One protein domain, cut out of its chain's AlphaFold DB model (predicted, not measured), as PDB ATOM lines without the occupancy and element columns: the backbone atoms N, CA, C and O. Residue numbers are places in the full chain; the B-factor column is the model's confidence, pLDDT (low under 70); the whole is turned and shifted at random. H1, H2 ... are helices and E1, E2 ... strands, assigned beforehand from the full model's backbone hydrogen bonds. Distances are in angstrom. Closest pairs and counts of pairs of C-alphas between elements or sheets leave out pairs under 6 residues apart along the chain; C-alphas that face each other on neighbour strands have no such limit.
ATOM      1  N   SER A   6     -31.283  30.910 -40.408       94.81
ATOM      2  CA  SER A   6     -30.795  30.529 -39.082       94.81
ATOM      3  C   SER A   6     -30.824  29.014 -38.875       94.81
ATOM      4  O   SER A   6     -31.655  28.308 -39.454       94.81
ATOM      5  N   ALA A   7     -29.972  28.508 -37.978       94.94
ATOM      6  CA  ALA A   7     -29.974  27.094 -37.592       94.94
ATOM      7  C   ALA A   7     -31.358  26.629 -37.098       94.94
ATOM      8  O   ALA A   7     -31.811  25.543 -37.455       94.94
ATOM      9  N   THR A   8     -32.072  27.467 -36.338       93.81
ATOM     10  CA  THR A   8     -33.440  27.184 -35.874       93.81
ATOM     11  C   THR A   8     -34.413  27.017 -37.037       93.81
ATOM     12  O   THR A   8     -35.229  26.094 -37.028       93.81
ATOM     13  N   LYS A   9     -34.326  27.880 -38.057       94.69
ATOM     14  CA  LYS A   9     -35.176  27.755 -39.241       94.69
ATOM     15  C   LYS A   9     -34.827  26.507 -40.049       94.69
ATOM     16  O   LYS A   9     -35.740  25.817 -40.478       94.69
ATOM     17  N   LEU A  10     -33.546  26.164 -40.174       95.50
ATOM     18  CA  LEU A  10     -33.108  24.927 -40.829       95.50
ATOM     19  C   LEU A  10     -33.573  23.665 -40.087       95.50
ATOM     20  O   LEU A  10     -33.988  22.714 -40.737       95.50
ATOM     21  N   CYS A  11     -33.588  23.659 -38.748       96.62
ATOM     22  CA  CYS A  11     -34.167  22.548 -37.979       96.62
ATOM     23  C   CYS A  11     -35.633  22.316 -38.352       96.62
ATOM     24  O   CYS A  11     -36.037  21.179 -38.560       96.62
ATOM     25  N   LYS A  12     -36.413  23.400 -38.454       95.88
ATOM     26  CA  LYS A  12     -37.831  23.340 -38.812       95.88
ATOM     27  C   LYS A  12     -38.038  22.943 -40.275       95.88
ATOM     28  O   LYS A  12     -38.844  22.068 -40.552       95.88
ATOM     29  N   ASP A  13     -37.334  23.598 -41.196       95.81
ATOM     30  CA  ASP A  13     -37.495  23.395 -42.639       95.81
ATOM     31  C   ASP A  13     -37.037  21.983 -43.067       95.81
ATOM     32  O   ASP A  13     -37.610  21.416 -43.992       95.81
ATOM     33  N   CYS A  14     -36.022  21.411 -42.404       94.94
ATOM     34  CA  CYS A  14     -35.481  20.082 -42.715       94.94
ATOM     35  C   CYS A  14     -35.977  18.962 -41.783       94.94
ATOM     36  O   CYS A  14     -35.521  17.832 -41.941       94.94
ATOM     37  N   ASP A  15     -36.843  19.270 -40.813       96.69
ATOM     38  CA  ASP A  15     -37.308  18.341 -39.770       96.69
ATOM     39  C   ASP A  15     -36.156  17.589 -39.067       96.69
ATOM     40  O   ASP A  15     -36.112  16.362 -38.966       96.69
ATOM     41  N   LEU A  16     -35.148  18.349 -38.624       95.81
ATOM     42  CA  LEU A  16     -33.947  17.815 -37.982       95.81
ATOM     43  C   LEU A  16     -33.850  18.249 -36.515       95.81
ATOM     44  O   LEU A  16     -34.023  19.434 -36.206       95.81
ATOM     45  N   PRO A  17     -33.449  17.341 -35.602       97.50
ATOM     46  CA  PRO A  17     -33.094  17.721 -34.243       97.50
ATOM     47  C   PRO A  17     -31.962  18.750 -34.229       97.50
ATOM     48  O   PRO A  17     -30.983  18.611 -34.967       97.50
ATOM     49  N   SER A  18     -32.043  19.712 -33.306       96.38
ATOM     50  CA  SER A  18     -31.058  20.794 -33.148       96.38
ATOM     51  C   SER A  18     -29.609  20.287 -33.141       96.38
ATOM     52  O   SER A  18     -28.797  20.712 -33.961       96.38
ATOM     53  N   SER A  19     -29.296  19.281 -32.316       96.75
ATOM     54  CA  SER A  19     -27.945  18.704 -32.227       96.75
ATOM     55  C   SER A  19     -27.427  18.137 -33.556       96.75
ATOM     56  O   SER A  19     -26.233  18.216 -33.847       96.75
ATOM     57  N   THR A  20     -28.312  17.591 -34.394       97.56
ATOM     58  CA  THR A  20     -27.956  17.072 -35.721       97.56
ATOM     59  C   THR A  20     -27.768  18.201 -36.727       97.56
ATOM     60  O   THR A  20     -26.810  18.152 -37.500       97.56
ATOM     61  N   THR A  21     -28.619  19.228 -36.691       97.12
ATOM     62  CA  THR A  21     -28.493  20.419 -37.542       97.12
ATOM     63  C   THR A  21     -27.180  21.145 -37.278       97.12
ATOM     64  O   THR A  21     -26.403  21.331 -38.211       97.12
ATOM     65  N   TYR A  22     -26.864  21.458 -36.016       95.44
ATOM     66  CA  TYR A  22     -25.598  22.107 -35.657       95.44
ATOM     67  C   TYR A  22     -24.382  21.261 -36.053       95.44
ATOM     68  O   TYR A  22     -23.426  21.790 -36.616       95.44
ATOM     69  N   ARG A  23     -24.427  19.935 -35.853       97.25
ATOM     70  CA  ARG A  23     -23.344  19.036 -36.290       97.25
ATOM     71  C   ARG A  23     -23.145  19.061 -37.810       97.25
ATOM     72  O   ARG A  23     -22.005  19.049 -38.268       97.25
ATOM     73  N   LYS A  24     -24.227  19.073 -38.596       97.62
ATOM     74  CA  LYS A  24     -24.155  19.150 -40.067       97.62
ATOM     75  C   LYS A  24     -23.650  20.515 -40.533       97.62
ATOM     76  O   LYS A  24     -22.761  20.551 -41.375       97.62
ATOM     77  N   LEU A  25     -24.155  21.605 -39.959       97.06
ATOM     78  CA  LEU A  25     -23.707  22.962 -40.275       97.06
ATOM     79  C   LEU A  25     -22.227  23.157 -39.960       97.06
ATOM     80  O   LEU A  25     -21.506  23.684 -40.796       97.06
ATOM     81  N   ASN A  26     -21.749  22.650 -38.820       95.38
ATOM     82  CA  ASN A  26     -20.331  22.714 -38.482       95.38
ATOM     83  C   ASN A  26     -19.462  22.000 -39.531       95.38
ATOM     84  O   ASN A  26     -18.478  22.568 -39.986       95.38
ATOM     85  N   ARG A  27     -19.865  20.803 -39.983       97.44
ATOM     86  CA  ARG A  27     -19.150  20.066 -41.041       97.44
ATOM     87  C   ARG A  27     -19.173  20.790 -42.386       97.44
ATOM     88  O   ARG A  27     -18.162  20.831 -43.074       97.44
ATOM     89  N   LEU A  28     -20.319  21.353 -42.765       96.38
ATOM     90  CA  LEU A  28     -20.433  22.128 -44.000       96.38
ATOM     91  C   LEU A  28     -19.579  23.399 -43.935       96.38
ATOM     92  O   LEU A  28     -18.942  23.735 -44.925       96.38
ATOM     93  N   ARG A  29     -19.522  24.072 -42.777       94.69
ATOM     94  CA  ARG A  29     -18.665  25.245 -42.550       94.69
ATOM     95  C   ARG A  29     -17.188  24.874 -42.647       94.69
ATOM     96  O   ARG A  29     -16.433  25.561 -43.318       94.69
ATOM     97  N   GLU A  30     -16.777  23.785 -42.000       95.12
ATOM     98  CA  GLU A  30     -15.399  23.275 -42.061       95.12
ATOM     99  C   GLU A  30     -14.980  22.902 -43.488       95.12
ATOM    100  O   GLU A  30     -13.842  23.144 -43.871       95.12
ATOM    101  N   ALA A  31     -15.909  22.387 -44.296       95.00
ATOM    102  CA  ALA A  31     -15.696  22.124 -45.720       95.00
ATOM    103  C   ALA A  31     -15.852  23.372 -46.616       95.00
ATOM    104  O   ALA A  31     -15.824  23.260 -47.841       95.00
ATOM    105  N   ALA A  32     -16.068  24.552 -46.023       92.56
ATOM    106  CA  ALA A  32     -16.376  25.799 -46.714       92.56
ATOM    107  C   ALA A  32     -17.554  25.684 -47.704       92.56
ATOM    108  O   ALA A  32     -17.574  26.370 -48.711       92.56
ATOM    109  N   LEU A  33     -18.526  24.799 -47.472       94.31
ATOM    110  CA  LEU A  33     -19.711  24.620 -48.330       94.31
ATOM    111  C   LEU A  33     -20.874  25.541 -47.936       94.31
ATOM    112  O   LEU A  33     -21.862  25.654 -48.666       94.31
ATOM    113  N   VAL A  34     -20.768  26.195 -46.781       94.69
ATOM    114  CA  VAL A  34     -21.686  27.243 -46.337       94.69
ATOM    115  C   VAL A  34     -20.904  28.442 -45.813       94.69
ATOM    116  O   VAL A  34     -19.903  28.268 -45.115       94.69
ATOM    117  N   LYS A  35     -21.396  29.643 -46.114       91.50
ATOM    118  CA  LYS A  35     -20.972  30.904 -45.503       91.50
ATOM    119  C   LYS A  35     -21.802  31.172 -44.254       91.50
ATOM    120  O   LYS A  35     -22.981  30.817 -44.186       91.50
ATOM    121  N   GLU A  36     -21.164  31.779 -43.262       91.81
ATOM    122  CA  GLU A  36     -21.789  32.170 -42.003       91.81
ATOM    123  C   GLU A  36     -21.859  33.696 -41.918       91.81
ATOM    124  O   GLU A  36     -20.861  34.384 -42.122       91.81
ATOM    125  N   TYR A  37     -23.037  34.214 -41.587       88.12
ATOM    126  CA  TYR A  37     -23.298  35.636 -41.401       88.12
ATOM    127  C   TYR A  37     -23.821  35.863 -39.991       88.12
ATOM    128  O   TYR A  37     -24.563  35.043 -39.446       88.12
ATOM    129  N   THR A  38     -23.483  37.007 -39.406       88.00
ATOM    130  CA  THR A  38     -24.113  37.457 -38.164       88.00
ATOM    131  C   THR A  38     -25.131  38.534 -38.492       88.00
ATOM    132  O   THR A  38     -24.773  39.643 -38.879       88.00
ATOM    133  N   GLU A  39     -26.409  38.218 -38.315       86.12
ATOM    134  CA  GLU A  39     -27.477  39.205 -38.378       86.12
ATOM    135  C   GLU A  39     -27.530  39.967 -37.051       86.12
ATOM    136  O   GLU A  39     -27.867  39.404 -36.002       86.12
ATOM    137  N   VAL A  40     -27.188  41.257 -37.102       85.75
ATOM    138  CA  VAL A  40     -27.282  42.160 -35.952       85.75
ATOM    139  C   VAL A  40     -28.697  42.710 -35.872       85.75
ATOM    140  O   VAL A  40     -29.130  43.483 -36.730       85.75
ATOM    141  N   ARG A  41     -29.428  42.315 -34.832       80.12
ATOM    142  CA  ARG A  41     -30.812  42.744 -34.620       80.12
ATOM    143  C   ARG A  41     -30.841  43.890 -33.619       80.12
ATOM    144  O   ARG A  41     -30.126  43.863 -32.623       80.12
ATOM    145  N   ARG A  42     -31.667  44.909 -33.886       79.75
ATOM    146  CA  ARG A  42     -31.884  46.012 -32.928       79.75
ATOM    147  C   ARG A  42     -32.651  45.544 -31.695       79.75
ATOM    148  O   ARG A  42     -32.368  46.014 -30.602       79.75
ATOM    149  N   ASP A  43     -33.551  44.584 -31.891       74.81
ATOM    150  CA  ASP A  43     -34.382  44.008 -30.847       74.81
ATOM    151  C   ASP A  43     -34.231  42.480 -30.849       74.81
ATOM    152  O   ASP A  43     -34.577  41.800 -31.820       74.81
ATOM    153  N   GLY A  44     -33.703  41.939 -29.751       75.81
ATOM    154  CA  GLY A  44     -33.473  40.507 -29.555       75.81
ATOM    155  C   GLY A  44     -32.025  40.057 -29.800       75.81
ATOM    156  O   GLY A  44     -31.165  40.862 -30.154       75.81
ATOM    157  N   PRO A  45     -31.727  38.767 -29.564       82.38
ATOM    158  CA  PRO A  45     -30.385  38.243 -29.765       82.38
ATOM    159  C   PRO A  45     -30.016  38.251 -31.252       82.38
ATOM    160  O   PRO A  45     -30.850  37.944 -32.110       82.38
ATOM    161  N   ASN A  46     -28.746  38.546 -31.534       85.56
ATOM    162  CA  ASN A  46     -28.169  38.345 -32.860       85.56
ATOM    163  C   ASN A  46     -28.387  36.900 -33.312       85.56
ATOM    164  O   ASN A  46     -28.359  35.966 -32.503       85.56
ATOM    165  N   ALA A  47     -28.582  36.722 -34.613       86.44
ATOM    166  CA  ALA A  47     -28.787  35.412 -35.203       86.44
ATOM    167  C   ALA A  47     -27.639  35.076 -36.151       86.44
ATOM    168  O   ALA A  47     -27.301  35.856 -37.038       86.44
ATOM    169  N   THR A  48     -27.073  33.885 -35.992       91.44
ATOM    170  CA  THR A  48     -26.180  33.315 -36.997       91.44
ATOM    171  C   THR A  48     -27.016  32.773 -38.153       91.44
ATOM    172  O   THR A  48     -27.907  31.940 -37.940       91.44
ATOM    173  N   LEU A  49     -26.737  33.251 -39.361       94.31
ATOM    174  CA  LEU A  49     -27.366  32.822 -40.603       94.31
ATOM    175  C   LEU A  49     -26.367  32.037 -41.451       94.31
ATOM    176  O   LEU A  49     -25.174  32.327 -41.451       94.31
ATOM    177  N   TYR A  50     -26.877  31.058 -42.186       94.25
ATOM    178  CA  TYR A  50     -26.101  30.190 -43.057       94.25
ATOM    179  C   TYR A  50     -26.607  30.303 -44.487       94.25
ATOM    180  O   TYR A  50     -27.814  30.192 -44.727       94.25
ATOM    181  N   GLU A  51     -25.683  30.468 -45.427       94.00
ATOM    182  CA  GLU A  51     -25.957  30.463 -46.863       94.00
ATOM    183  C   GLU A  51     -25.094  29.415 -47.561       94.00
ATOM    184  O   GLU A  51     -23.960  29.159 -47.168       94.00
ATOM    185  N   ARG A  52     -25.633  28.787 -48.603       93.44
ATOM    186  CA  ARG A  52     -24.899  27.828 -49.434       93.44
ATOM    187  C   ARG A  52     -23.841  28.555 -50.270       93.44
ATOM    188  O   ARG A  52     -24.196  29.430 -51.051       93.44
ATOM    189  N   ASP A  53     -22.595  28.090 -50.204       92.81
ATOM    190  CA  ASP A  53     -21.440  28.712 -50.875       92.81
ATOM    191  C   ASP A  53     -20.861  27.867 -52.028       92.81
ATOM    192  O   ASP A  53     -19.665  27.844 -52.298       92.81
ATOM    193  N   PHE A  54     -21.708  27.113 -52.718       93.00
ATOM    194  CA  PHE A  54     -21.344  26.363 -53.923       93.00
ATOM    195  C   PHE A  54     -22.520  26.379 -54.890       93.00
ATOM    196  O   PHE A  54     -23.660  26.483 -54.440       93.00
ATOM    197  N   THR A  55     -22.279  26.276 -56.193       93.25
ATOM    198  CA  THR A  55     -23.325  25.995 -57.187       93.25
ATOM    199  C   THR A  55     -23.480  24.499 -57.374       93.25
ATOM    200  O   THR A  55     -24.597  23.999 -57.237       93.25
ATOM    201  N   ASP A  56     -22.352  23.806 -57.529       94.62
ATOM    202  CA  ASP A  56     -22.287  22.397 -57.890       94.62
ATOM    203  C   ASP A  56     -21.147  21.687 -57.143       94.62
ATOM    204  O   ASP A  56     -20.107  22.277 -56.836       94.62
ATOM    205  N   ILE A  57     -21.360  20.408 -56.831       95.38
ATOM    206  CA  ILE A  57     -20.338  19.505 -56.291       95.38
ATOM    207  C   ILE A  57     -20.314  18.276 -57.189       95.38
ATOM    208  O   ILE A  57     -21.321  17.575 -57.299       95.38
ATOM    209  N   SER A  58     -19.163  18.006 -57.793       96.62
ATOM    210  CA  SER A  58     -18.925  16.819 -58.612       96.62
ATOM    211  C   SER A  58     -17.988  15.873 -57.875       96.62
ATOM    212  O   SER A  58     -16.921  16.286 -57.418       96.62
ATOM    213  N   ILE A  59     -18.399  14.613 -57.745       96.12
ATOM    214  CA  ILE A  59     -17.606  13.543 -57.137       96.12
ATOM    215  C   ILE A  59     -17.377  12.491 -58.215       96.12
ATOM    216  O   ILE A  59     -18.342  11.933 -58.738       96.12
ATOM    217  N   SER A  60     -16.112  12.226 -58.514       96.62
ATOM    218  CA  SER A  60     -15.686  11.183 -59.441       96.62
ATOM    219  C   SER A  60     -14.914  10.125 -58.673       96.62
ATOM    220  O   SER A  60     -14.085  10.449 -57.822       96.62
ATOM    221  N   ILE A  61     -15.230   8.865 -58.952       96.94
ATOM    222  CA  ILE A  61     -14.557   7.705 -58.377       96.94
ATOM    223  C   ILE A  61     -14.232   6.777 -59.539       96.94
ATOM    224  O   ILE A  61     -15.153   6.347 -60.240       96.94
ATOM    225  N   ASP A  62     -12.955   6.494 -59.740       94.06
ATOM    226  CA  ASP A  62     -12.477   5.451 -60.645       94.06
ATOM    227  C   ASP A  62     -11.632   4.422 -59.873       94.06
ATOM    228  O   ASP A  62     -11.652   4.404 -58.639       94.06
ATOM    229  N   ASP A  63     -10.986   3.496 -60.586       91.94
ATOM    230  CA  ASP A  63     -10.287   2.362 -59.972       91.94
ATOM    231  C   ASP A  63      -9.118   2.795 -59.062       91.94
ATOM    232  O   ASP A  63      -8.793   2.063 -58.124       91.94
ATOM    233  N   ASP A  64      -8.539   3.985 -59.278       91.44
ATOM    234  CA  ASP A  64      -7.345   4.461 -58.564       91.44
ATOM    235  C   ASP A  64      -7.487   5.880 -57.970       91.44
ATOM    236  O   ASP A  64      -6.692   6.265 -57.105       91.44
ATOM    237  N   GLU A  65      -8.487   6.667 -58.384       94.25
ATOM    238  CA  GLU A  65      -8.652   8.065 -57.988       94.25
ATOM    239  C   GLU A  65     -10.047   8.386 -57.417       94.25
ATOM    240  O   GLU A  65     -11.099   7.950 -57.889       94.25
ATOM    241  N   PHE A  66     -10.039   9.219 -56.372       95.88
ATOM    242  CA  PHE A  66     -11.219   9.872 -55.819       95.88
ATOM    243  C   PHE A  66     -11.055  11.389 -55.943       95.88
ATOM    244  O   PHE A  66     -10.263  11.996 -55.216       95.88
ATOM    245  N   THR A  67     -11.829  12.014 -56.829       95.31
ATOM    246  CA  THR A  67     -11.745  13.453 -57.112       95.31
ATOM    247  C   THR A  67     -13.026  14.158 -56.677       95.31
ATOM    248  O   THR A  67     -14.135  13.737 -57.009       95.31
ATOM    249  N   VAL A  68     -12.884  15.283 -55.971       95.44
ATOM    250  CA  VAL A  68     -14.005  16.164 -55.613       95.44
ATOM    251  C   VAL A  68     -13.749  17.550 -56.181       95.44
ATOM    252  O   VAL A  68     -12.720  18.158 -55.904       95.44
ATOM    253  N   SER A  69     -14.705  18.059 -56.952       95.31
ATOM    254  CA  SER A  69     -14.696  19.419 -57.492       95.31
ATOM    255  C   SER A  69     -15.890  20.201 -56.957       95.31
ATOM    256  O   SER A  69     -17.011  19.696 -56.946       95.31
ATOM    257  N   VAL A  70     -15.649  21.432 -56.503       95.12
ATOM    258  CA  VAL A  70     -16.677  22.324 -55.950       95.12
ATOM    259  C   VAL A  70     -16.685  23.611 -56.761       95.12
ATOM    260  O   VAL A  70     -15.718  24.372 -56.733       95.12
ATOM    261  N   GLU A  71     -17.781  23.866 -57.466       94.62
ATOM    262  CA  GLU A  71     -17.982  25.117 -58.187       94.62
ATOM    263  C   GLU A  71     -18.555  26.173 -57.244       94.62
ATOM    264  O   GLU A  71     -19.510  25.924 -56.503       94.62
ATOM    265  N   ARG A  72     -17.952  27.364 -57.242       89.44
ATOM    266  CA  ARG A  72     -18.356  28.468 -56.368       89.44
ATOM    267  C   ARG A  72     -19.358  29.382 -57.073       89.44
ATOM    268  O   ARG A  72     -19.233  29.594 -58.282       89.44
ATOM    269  N   PRO A  73     -20.330  29.963 -56.346       86.38
ATOM    270  CA  PRO A  73     -21.171  31.010 -56.902       86.38
ATOM    271  C   PRO A  73     -20.289  32.164 -57.383       86.38
ATOM    272  O   PRO A  73     -19.237  32.436 -56.803       86.38
ATOM    273  N   LYS A  74     -20.718  32.861 -58.438       78.81
ATOM    274  CA  LYS A  74     -20.080  34.126 -58.811       78.81
ATOM    275  C   LYS A  74     -20.263  35.089 -57.639       78.81
ATOM    276  O   LYS A  74     -21.400  35.399 -57.305       78.81
ATOM    277  N   GLU A  75     -19.171  35.506 -57.010       67.94
ATOM    278  CA  GLU A  75     -19.237  36.487 -55.929       67.94
ATOM    279  C   GLU A  75     -19.665  37.840 -56.492       67.94
ATOM    280  O   GLU A  75     -19.062  38.341 -57.451       67.94
ATOM    281  N   ASP A  76     -20.688  38.443 -55.888       59.41
ATOM    282  CA  ASP A  76     -21.022  39.828 -56.177       59.41
ATOM    283  C   ASP A  76     -19.894  40.738 -55.664       59.41
ATOM    284  O   ASP A  76     -19.174  40.434 -54.709       59.41
ATOM    285  N   ALA A  77     -19.661  41.859 -56.352       54.94
ATOM    286  CA  ALA A  77     -18.520  42.734 -56.069       54.94
ATOM    287  C   ALA A  77     -18.493  43.256 -54.615       54.94
ATOM    288  O   ALA A  77     -17.410  43.522 -54.093       54.94
ATOM    289  N   GLU A  78     -19.653  43.353 -53.963       58.97
ATOM    290  CA  GLU A  78     -19.791  43.758 -52.559       58.97
ATOM    291  C   GLU A  78     -19.236  42.718 -51.574       58.97
ATOM    292  O   GLU A  78     -18.558  43.097 -50.617       58.97
ATOM    293  N   ASP A  79     -19.416  41.419 -51.837       61.47
ATOM    294  CA  ASP A  79     -18.925  40.342 -50.962       61.47
ATOM    295  C   ASP A  79     -17.392  40.274 -50.942       61.47
ATOM    296  O   ASP A  79     -16.764  40.081 -49.893       61.47
ATOM    297  N   ARG A  80     -16.762  40.526 -52.096       57.72
ATOM    298  CA  ARG A  80     -15.299  40.643 -52.193       57.72
ATOM    299  C   ARG A  80     -14.784  41.812 -51.359       57.72
ATOM    300  O   ARG A  80     -13.811  41.660 -50.625       57.72
ATOM    301  N   MET A  81     -15.450  42.967 -51.425       54.06
ATOM    302  CA  MET A  81     -15.067  44.143 -50.639       54.06
ATOM    303  C   MET A  81     -15.221  43.903 -49.136       54.06
ATOM    304  O   MET A  81     -14.310  44.233 -48.380       54.06
ATOM    305  N   ALA A  82     -16.323  43.292 -48.694       61.22
ATOM    306  CA  ALA A  82     -16.527  42.951 -47.287       61.22
ATOM    307  C   ALA A  82     -15.422  42.022 -46.745       61.22
ATOM    308  O   ALA A  82     -14.931  42.228 -45.632       61.22
ATOM    309  N   THR A  83     -14.979  41.059 -47.559       60.50
ATOM    310  CA  THR A  83     -13.883  40.141 -47.220       60.50
ATOM    311  C   THR A  83     -12.552  40.888 -47.079       60.50
ATOM    312  O   THR A  83     -11.905  40.783 -46.035       60.50
ATOM    313  N   PHE A  84     -12.199  41.749 -48.042       57.56
ATOM    314  CA  PHE A  84     -10.998  42.598 -47.975       57.56
ATOM    315  C   PHE A  84     -10.972  43.509 -46.734       57.56
ATOM    316  O   PHE A  84      -9.948  43.627 -46.059       57.56
ATOM    317  N   TRP A  85     -12.101  44.130 -46.382       59.25
ATOM    318  CA  TRP A  85     -12.187  44.987 -45.194       59.25
ATOM    319  C   TRP A  85     -12.074  44.205 -43.877       59.25
ATOM    320  O   TRP A  85     -11.547  44.731 -42.892       59.25
ATOM    321  N   SER A  86     -12.550  42.956 -43.842       58.72
ATOM    322  CA  SER A  86     -12.406  42.083 -42.673       58.72
ATOM    323  C   SER A  86     -10.960  41.631 -42.454       58.72
ATOM    324  O   SER A  86     -10.559  41.449 -41.304       58.72
ATOM    325  N   GLU A  87     -10.184  41.437 -43.522       60.28
ATOM    326  CA  GLU A  87      -8.769  41.061 -43.435       60.28
ATOM    327  C   GLU A  87      -7.906  42.233 -42.952       60.28
ATOM    328  O   GLU A  87      -7.123  42.064 -42.020       60.28
ATOM    329  N   MET A  88      -8.143  43.451 -43.457       57.88
ATOM    330  CA  MET A  88      -7.419  44.648 -42.999       57.88
ATOM    331  C   MET A  88      -7.633  44.956 -41.509       57.88
ATOM    332  O   MET A  88      -6.717  45.421 -40.836       57.88
ATOM    333  N   LYS A  89      -8.825  44.682 -40.960       51.94
ATOM    334  CA  LYS A  89      -9.095  44.869 -39.521       51.94
ATOM    335  C   LYS A  89      -8.392  43.854 -38.617       51.94
ATOM    336  O   LYS A  89      -8.339  44.087 -37.416       51.94
ATOM    337  N   LYS A  90      -7.892  42.737 -39.156       55.16
ATOM    338  CA  LYS A  90      -7.141  41.728 -38.393       55.16
ATOM    339  C   LYS A  90      -5.649  42.056 -38.256       55.16
ATOM    340  O   LYS A  90      -5.000  41.447 -37.412       55.16
TER     341      LYS A  90
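What this domain is: This is residues 6 to 90 of the 92 residues of the protein "Bacterial regulatory protein, arsr family" of Natrialba taiwanensis DSM 12281 (UniProt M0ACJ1). Two antiparallel hairpins, E1 with E2 and E3 with E4, follow each other roughly end to end and make the long axis. H1 and H2 form a V whose open ends, residues 7 to 10 and 25 to 29, pack on the hairpin E1 and E2, while H3 stands free on the other side of the long axis. The 85 printed residues hold three named helices and four named strands, in the order H1, H2, E1, E2, E3, E4, H3, with two antiparallel sheets of two strands; the class is mixed, helices and strands. The whole is loose, with a radius of gyration of the C-alphas of 16.3 A, and only just elongated, spanning 56 by 37 by 21 A.

Where its parts are: E1 is residues 34 to 39, 15.5 A long, and E2 is residues 47 to 52, 16.6 A. E3, residues 56 to 61, measures 16.6 A and E4, residues 66 to 71, 16.8 A. H1 is residues 7 to 13, 9.8 A, beginning at C-alpha 7 at (-29.974, 27.094, -37.592). H2, residues 18 to 30, is the longest helix at 18.2 A. H3, residues 77 to 88, measures 17.3 A and ends at C-alpha 88 at (-7.419, 44.648, -42.999).

How they stand to each other: E1 and E2 are a hairpin at 152 degrees between directions, with N 37 and O 49 2.9 A apart, within hydrogen-bond range. The closest C-alphas of H2 and E1 are those of Leu 28 and Val 34, 5.8 A apart. H2 and E2 are near each other, with 6 pairs of C-alphas within 10 A. For H1 and E2 the closest C-alphas are those of Ala 7 and Leu 49, at 7.0 A. H1 and H2 touch, closest at the C-alphas of Cys 11 and Ser 18, 6.0 A apart, and run opposite ways at a steep tilt of 66 degrees. E2 and E3 are joined by a tight link of 3 residues but are apart. E3 and E4 are a hairpin at 169 degrees, with N 60 and O 67 within hydrogen-bond range at 2.9 A. H3 touches no helix and is apart from E1, E2 and E3. In H1, H2 and H3 every O i to N i+4 pair is within hydrogen-bond range.

The domain as a whole: The two C-alphas farthest apart are those of Asp 43 and Asp 63, 56.2 A. The printed part has no cut, and no link is long. Residues 61 to 66 stand free, and so do residues 76 to 90, of which 77 to 88 belong to H3. The mean pLDDT of the printed part is 86.3; residues 75 to 90 are under 70, and the mean of H3 is 59.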